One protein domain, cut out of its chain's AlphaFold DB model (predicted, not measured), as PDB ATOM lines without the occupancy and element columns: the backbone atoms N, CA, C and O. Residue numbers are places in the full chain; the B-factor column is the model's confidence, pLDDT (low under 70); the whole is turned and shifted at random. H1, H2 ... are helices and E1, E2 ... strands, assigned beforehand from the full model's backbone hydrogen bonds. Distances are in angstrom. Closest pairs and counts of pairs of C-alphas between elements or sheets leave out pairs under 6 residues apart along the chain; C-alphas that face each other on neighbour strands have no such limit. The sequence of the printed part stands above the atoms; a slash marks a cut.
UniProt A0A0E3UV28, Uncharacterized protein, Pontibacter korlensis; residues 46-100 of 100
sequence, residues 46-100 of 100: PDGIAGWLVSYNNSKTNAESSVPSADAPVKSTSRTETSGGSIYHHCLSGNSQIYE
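Overview. This is residues 46 to 100 of the 100 residues of an uncharacterized protein of Pontibacter korlensis (UniProt A0A0E3UV28). With little regular structure, the domain is a small sheet, its hairpin of E2 and E3 reaching one end of the longest axis, and loops leading to one short helix, H1, towards the other end. The printed part has 55 residues, 20 of them in named elements, in the order H1 E1 E2 E3; the class is mixed. The sheet, E1 E2 E3, is mixed. The whole is compact, radius of gyration of the C-alphas 11.5 A, spanning 35 by 25 by 16 A.

Arrangement. Inner strand E2, residues 87 to 92, and E3, residues 95 to 99, form an antiparallel hairpin at 157 degrees; N 90 and O 97 are within hydrogen-bond range at 3.0 A. E1, residues 74 to 76, is parallel to E2 at 36 degrees, with N 75 and O 87 at 3.0 A. H1, residues 60 to 65, is not on the sheet; every O i to N i+4 pair in it is within hydrogen-bond range.

Along the chain. E2 begins at C-alpha 87 (168.988, 243.225, 97.210) and measures 16.7 A; E3, 13.1 A, ends at C-alpha 99 (174.723, 242.750, 95.797). E1 measures 6.8 A, H1 8.6 A.

Size, cuts and confidence. The farthest C-alphas, Val 67 and Ser 93, are 34.9 A apart. The printed part has no cut and no long link. Confidence is under 70 at residues 56 to 58, 77 to 85, 91 to 96 and 100.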
ATOM      1  N   PRO A  46     170.976 254.649 100.403       81.00
ATOM      2  CA  PRO A  46     171.314 256.063 100.366       81.00
ATOM      3  C   PRO A  46     170.457 256.843  99.366       81.00
ATOM      4  O   PRO A  46     170.002 256.301  98.355       81.00
ATOM      5  N   ASP A  47     170.330 258.149  99.597       82.25
ATOM      6  CA  ASP A  47     169.715 259.055  98.630       82.25
ATOM      7  C   ASP A  47     170.404 258.956  97.262       82.25
ATOM      8  O   ASP A  47     171.627 258.875  97.168       82.25
ATOM      9  N   GLY A  48     169.611 258.988  96.189       82.31
ATOM     10  CA  GLY A  48     170.118 258.825  94.823       82.31
ATOM     11  C   GLY A  48     170.250 257.372  94.361       82.31
ATOM     12  O   GLY A  48     170.473 257.151  93.171       82.31
ATOM     13  N   ILE A  49     170.029 256.394  95.245       83.44
ATOM     14  CA  ILE A  49     170.008 254.966  94.908       83.44
ATOM     15  C   ILE A  49     168.614 254.400  95.169       83.44
ATOM     16  O   ILE A  49     168.014 254.620  96.216       83.44
ATOM     17  N   ALA A  50     168.108 253.636  94.206       85.38
ATOM     18  CA  ALA A  50     166.886 252.862  94.345       85.38
ATOM     19  C   ALA A  50     167.137 251.436  93.859       85.38
ATOM     20  O   ALA A  50     167.974 251.196  92.988       85.38
ATOM     21  N   GLY A  51     166.410 250.500  94.452       84.00
ATOM     22  CA  GLY A  51     166.493 249.086  94.149       84.00
ATOM     23  C   GLY A  51     165.132 248.549  93.765       84.00
ATOM     24  O   GLY A  51     164.145 248.893  94.415       84.00
ATOM     25  N   TRP A  52     165.064 247.690  92.749       84.94
ATOM     26  CA  TRP A  52     163.787 247.217  92.222       84.94
ATOM     27  C   TRP A  52     163.737 245.705  92.025       84.94
ATOM     28  O   TRP A  52     164.736 245.064  91.708       84.94
ATOM     29  N   LEU A  53     162.545 245.138  92.199       82.12
ATOM     30  CA  LEU A  53     162.266 243.725  91.981       82.12
ATOM     31  C   LEU A  53     162.120 243.446  90.485       82.12
ATOM     32  O   LEU A  53     161.163 243.898  89.846       82.12
ATOM     33  N   VAL A  54     163.029 242.636  89.952       77.69
ATOM     34  CA  VAL A  54     162.954 242.070  88.599       77.69
ATOM     35  C   VAL A  54     162.588 240.586  88.656       77.69
ATOM     36  O   VAL A  54     162.719 239.928  89.690       77.69
ATOM     37  N   SER A  55     162.077 240.044  87.549       71.69
ATOM     38  CA  SER A  55     161.682 238.631  87.486       71.69
ATOM     39  C   SER A  55     162.885 237.710  87.729       71.69
ATOM     40  O   SER A  55     163.948 237.927  87.159       71.69
ATOM     41  N   TYR A  56     162.695 236.684  88.570       62.59
ATOM     42  CA  TYR A  56     163.711 235.754  89.089       62.59
ATOM     43  C   TYR A  56     164.826 235.375  88.094       62.59
ATOM     44  O   TYR A  56     164.647 234.456  87.296       62.59
ATOM     45  N   ASN A  57     165.975 236.055  88.196       62.41
ATOM     46  CA  ASN A  57     167.320 235.652  87.756       62.41
ATOM     47  C   ASN A  57     168.284 236.813  88.075       62.41
ATOM     48  O   ASN A  57     168.160 237.886  87.490       62.41
ATOM     49  N   ASN A  58     169.244 236.593  88.968       64.25
ATOM     50  CA  ASN A  58     170.230 237.578  89.419       64.25
ATOM     51  C   ASN A  58     171.430 237.709  88.457       64.25
ATOM     52  O   ASN A  58     172.595 237.683  88.852       64.25
ATOM     53  N   SER A  59     171.157 237.801  87.157       73.44
ATOM     54  CA  SER A  59     172.180 238.138  86.170       73.44
ATOM     55  C   SER A  59     171.960 239.548  85.659       73.44
ATOM     56  O   SER A  59     170.839 239.935  85.328       73.44
ATOM     57  N   LYS A  60     173.063 240.282  85.500       74.19
ATOM     58  CA  LYS A  60     173.082 241.622  84.911       74.19
ATOM     59  C   LYS A  60     172.261 241.710  83.618       74.19
ATOM     60  O   LYS A  60     171.446 242.609  83.460       74.19
ATOM     61  N   THR A  61     172.442 240.751  82.706       78.81
ATOM     62  CA  THR A  61     171.718 240.708  81.423       78.81
ATOM     63  C   THR A  61     170.202 240.676  81.614       78.81
ATOM     64  O   THR A  61     169.460 241.305  80.858       78.81
ATOM     65  N   ASN A  62     169.724 239.958  82.631       75.31
ATOM     66  CA  ASN A  62     168.305 239.885  82.943       75.31
ATOM     67  C   ASN A  62     167.829 241.143  83.670       75.31
ATOM     68  O   ASN A  62     166.748 241.627  83.345       75.31
ATOM     69  N   ALA A  63     168.619 241.704  84.586       74.25
ATOM     70  CA  ALA A  63     168.291 242.960  85.259       74.25
ATOM     71  C   ALA A  63     168.128 244.124  84.261       74.25
ATOM     72  O   ALA A  63     167.145 244.855  84.328       74.25
ATOM     73  N   GLU A  64     169.022 244.236  83.271       79.75
ATOM     74  CA  GLU A  64     168.989 245.295  82.245       79.75
ATOM     75  C   GLU A  64     167.835 245.155  81.236       79.75
ATOM     76  O   GLU A  64     167.457 246.132  80.590       79.75
ATOM     77  N   SER A  65     167.278 243.950  81.070       79.94
ATOM     78  CA  SER A  65     166.205 243.663  80.101       79.94
ATOM     79  C   SER A  65     164.831 243.428  80.735       79.94
ATOM     80  O   SER A  65     163.830 243.346  80.018       79.94
ATOM     81  N   SER A  66     164.763 243.329  82.062       78.31
ATOM     82  CA  SER A  66     163.520 243.102  82.798       78.31
ATOM     83  C   SER A  66     162.786 244.404  83.087       78.31
ATOM     84  O   SER A  66     163.390 245.439  83.352       78.31
ATOM     85  N   VAL A  67     161.457 244.328  83.109       83.19
ATOM     86  CA  VAL A  67     160.618 245.416  83.621       83.19
ATOM     87  C   VAL A  67     160.549 245.284  85.145       83.19
ATOM     88  O   VAL A  67     160.104 244.235  85.626       83.19
ATOM     89  N   PRO A  68     160.980 246.301  85.914       81.06
ATOM     90  CA  PRO A  68     160.826 246.283  87.359       81.06
ATOM     91  C   PRO A  68     159.352 246.265  87.758       81.06
ATOM     92  O   PRO A  68     158.512 246.870  87.096       81.06
ATOM     93  N   SER A  69     159.045 245.545  88.832       83.19
ATOM     94  CA  SER A  69     157.664 245.296  89.269       83.19
ATOM     95  C   SER A  69     157.282 246.017  90.561       83.19
ATOM     96  O   SER A  69     156.097 246.236  90.787       83.19
ATOM     97  N   ALA A  70     158.264 246.362  91.396       84.00
ATOM     98  CA  ALA A  70     158.103 247.043  92.679       84.00
ATOM     99  C   ALA A  70     159.483 247.428  93.245       84.00
ATOM    100  O   ALA A  70     160.512 247.002  92.713       84.00
ATOM    101  N   ASP A  71     159.510 248.167  94.352       85.31
ATOM    102  CA  ASP A  71     160.735 248.416  95.117       85.31
ATOM    103  C   ASP A  71     161.260 247.134  95.782       85.31
ATOM    104  O   ASP A  71     160.504 246.344  96.359       85.31
ATOM    105  N   ALA A  72     162.573 246.920  95.700       83.06
ATOM    106  CA  ALA A  72     163.240 245.791  96.332       83.06
ATOM    107  C   ALA A  72     163.588 246.123  97.789       83.06
ATOM    108  O   ALA A  72     164.312 247.088  98.037       83.06
ATOM    109  N   PRO A  73     163.150 245.309  98.768       79.31
ATOM    110  CA  PRO A  73     163.624 245.457 100.136       79.31
ATOM    111  C   PRO A  73     165.109 245.082 100.216       79.31
ATOM    112  O   PRO A  73     165.520 244.059  99.658       79.31
ATOM    113  N   VAL A  74     165.897 245.872 100.953       81.12
ATOM    114  CA  VAL A  74     167.293 245.537 101.261       81.12
ATOM    115  C   VAL A  74     167.336 244.638 102.489       81.12
ATOM    116  O   VAL A  74     166.787 244.969 103.542       81.12
ATOM    117  N   LYS A  75     167.976 243.478 102.344       78.56
ATOM    118  CA  LYS A  75     168.158 242.504 103.422       78.56
ATOM    119  C   LYS A  75     169.612 242.503 103.877       78.56
ATOM    120  O   LYS A  75     170.515 242.438 103.047       78.56
ATOM    121  N   SER A  76     169.823 242.499 105.190       74.31
ATOM    122  CA  SER A  76     171.146 242.261 105.768       74.31
ATOM    123  C   SER A  76     171.540 240.791 105.600       74.31
ATOM    124  O   SER A  76     170.739 239.894 105.885       74.31
ATOM    125  N   THR A  77     172.763 240.533 105.135       69.31
ATOM    126  CA  THR A  77     173.353 239.189 105.098       69.31
ATOM    127  C   THR A  77     174.846 239.226 105.418       69.31
ATOM    128  O   THR A  77     175.574 240.140 105.034       69.31
ATOM    129  N   SER A  78     175.338 238.185 106.090       61.94
ATOM    130  CA  SER A  78     176.773 237.959 106.312       61.94
ATOM    131  C   SER A  78     177.441 237.170 105.177       61.94
ATOM    132  O   SER A  78     178.624 236.839 105.262       61.94
ATOM    133  N   ARG A  79     176.688 236.823 104.121       61.34
ATOM    134  CA  ARG A  79     177.172 236.043 102.978       61.34
ATOM    135  C   ARG A  79     176.436 236.438 101.697       61.34
ATOM    136  O   ARG A  79     175.219 236.582 101.712       61.34
ATOM    137  N   THR A  80     177.165 236.598 100.594       61.50
ATOM    138  CA  THR A  80     176.579 236.892  99.277       61.50
ATOM    139  C   THR A  80     175.631 235.769  98.858       61.50
ATOM    140  O   THR A  80     176.052 234.617  98.741       61.50
ATOM    141  N   GLU A  81     174.368 236.108  98.623       59.16
ATOM    142  CA  GLU A  81     173.356 235.190  98.109       59.16
ATOM    143  C   GLU A  81     173.235 235.377  96.600       59.16
ATOM    144  O   GLU A  81     173.089 236.493  96.119       59.16
ATOM    145  N   THR A  82     173.292 234.281  95.846       61.28
ATOM    146  CA  THR A  82     173.181 234.303  94.378       61.28
ATOM    147  C   THR A  82     171.827 233.786  93.894       61.28
ATOM    148  O   THR A  82     171.704 233.299  92.773       61.28
ATOM    149  N   SER A  83     170.824 233.766  94.767       57.16
ATOM    150  CA  SER A  83     169.498 233.245  94.450       57.16
ATOM    151  C   SER A  83     168.429 234.100  95.113       57.16
ATOM    152  O   SER A  83     168.220 234.044  96.324       57.16
ATOM    153  N   GLY A  84     167.747 234.908  94.311       62.53
ATOM    154  CA  GLY A  84     166.660 235.777  94.747       62.53
ATOM    155  C   GLY A  84     166.440 236.914  93.756       62.53
ATOM    156  O   GLY A  84     167.246 237.115  92.860       62.53
ATOM    157  N   GLY A  85     165.328 237.633  93.902       64.69
ATOM    158  CA  GLY A  85     165.125 238.935  93.255       64.69
ATOM    159  C   GLY A  85     165.305 240.097  94.234       64.69
ATOM    160  O   GLY A  85     164.765 241.166  93.999       64.69
ATOM    161  N   SER A  86     165.932 239.858  95.391       72.38
ATOM    162  CA  SER A  86     166.106 240.842  96.469       72.38
ATOM    163  C   SER A  86     167.519 241.407  96.459       72.38
ATOM    164  O   SER A  86     168.437 240.734  96.014       72.38
ATOM    165  N   ILE A  87     167.683 242.595  97.036       77.56
ATOM    166  CA  ILE A  87     168.988 243.225  97.210       77.56
ATOM    167  C   ILE A  87     169.568 242.821  98.560       77.56
ATOM    168  O   ILE A  87     168.869 242.830  99.581       77.56
ATOM    169  N   TYR A  88     170.855 242.498  98.562       77.00
ATOM    170  CA  TYR A  88     171.581 242.071  99.746       77.00
ATOM    171  C   TYR A  88     172.658 243.085 100.118       77.00
ATOM    172  O   TYR A  88     173.487 243.469  99.292       77.00
ATOM    173  N   HIS A  89     172.658 243.495 101.384       74.94
ATOM    174  CA  HIS A  89     173.735 244.280 101.978       74.94
ATOM    175  C   HIS A  89     174.712 243.359 102.702       74.94
ATOM    176  O   HIS A  89     174.304 242.494 103.477       74.94
ATOM    177  N   HIS A  90     176.001 243.571 102.447       73.69
ATOM    178  CA  HIS A  90     177.094 242.893 103.128       73.69
ATOM    179  C   HIS A  90     178.059 243.926 103.718       73.69
ATOM    180  O   HIS A  90     178.590 244.772 102.993       73.69
ATOM    181  N   CYS A  91     178.297 243.834 105.029       68.56
ATOM    182  CA  CYS A  91     179.228 244.688 105.762       68.56
ATOM    183  C   CYS A  91     180.369 243.852 106.359       68.56
ATOM    184  O   CYS A  91     180.150 243.000 107.221       68.56
ATOM    185  N   LEU A  92     181.601 244.118 105.920       64.31
ATOM    186  CA  LEU A  92     182.825 243.617 106.549       64.31
ATOM    187  C   LEU A  92     183.621 244.826 107.038       64.31
ATOM    188  O   LEU A  92     184.241 245.508 106.230       64.31
ATOM    189  N   SER A  93     183.589 245.078 108.353       60.19
ATOM    190  CA  SER A  93     184.470 246.018 109.071       60.19
ATOM    191  C   SER A  93     184.809 247.295 108.278       60.19
ATOM    192  O   SER A  93     185.947 247.470 107.838       60.19
ATOM    193  N   GLY A  94     183.830 248.190 108.113       61.56
ATOM    194  CA  GLY A  94     184.027 249.514 107.505       61.56
ATOM    195  C   GLY A  94     183.970 249.556 105.975       61.56
ATOM    196  O   GLY A  94     184.350 250.563 105.392       61.56
ATOM    197  N   ASN A  95     183.524 248.485 105.312       61.78
ATOM    198  CA  ASN A  95     183.213 248.512 103.885       61.78
ATOM    199  C   ASN A  95     181.842 247.863 103.637       61.78
ATOM    200  O   ASN A  95     181.698 246.640 103.738       61.78
ATOM    201  N   SER A  96     180.840 248.694 103.338       66.19
ATOM    202  CA  SER A  96     179.482 248.275 102.972       66.19
ATOM    203  C   SER A  96     179.371 248.098 101.462       66.19
ATOM    204  O   SER A  96     179.751 248.984 100.698       66.19
ATOM    205  N   GLN A  97     178.837 246.961 101.024       72.94
ATOM    206  CA  GLN A  97     178.640 246.647  99.607       72.94
ATOM    207  C   GLN A  97     177.219 246.137  99.354       72.94
ATOM    208  O   GLN A  97     176.631 245.462 100.202       72.94
ATOM    209  N   ILE A  98     176.689 246.453  98.171       74.88
ATOM    210  CA  ILE A  98     175.368 246.024  97.705       74.88
ATOM    211  C   ILE A  98     175.536 244.956  96.620       74.88
ATOM    212  O   ILE A  98     176.335 245.130  95.701       74.88
ATOM    213  N   TYR A  99     174.770 243.871  96.736       70.94
ATOM    214  CA  TYR A  99     174.723 242.750  95.797       70.94
ATOM    215  C   TYR A  99     173.288 242.503  95.309       70.94
ATOM    216  O   TYR A  99     172.330 242.741  96.051       70.94
ATOM    217  N   GLU A 100     173.169 242.001  94.077       67.00
ATOM    218  CA  GLU A 100     171.923 241.558  93.425       67.00
ATOM    219  C   GLU A 100     171.854 240.030  93.259       67.00
ATOM    220  O   GLU A 100     172.912 239.391  93.031       67.00
TER     221      GLU A 100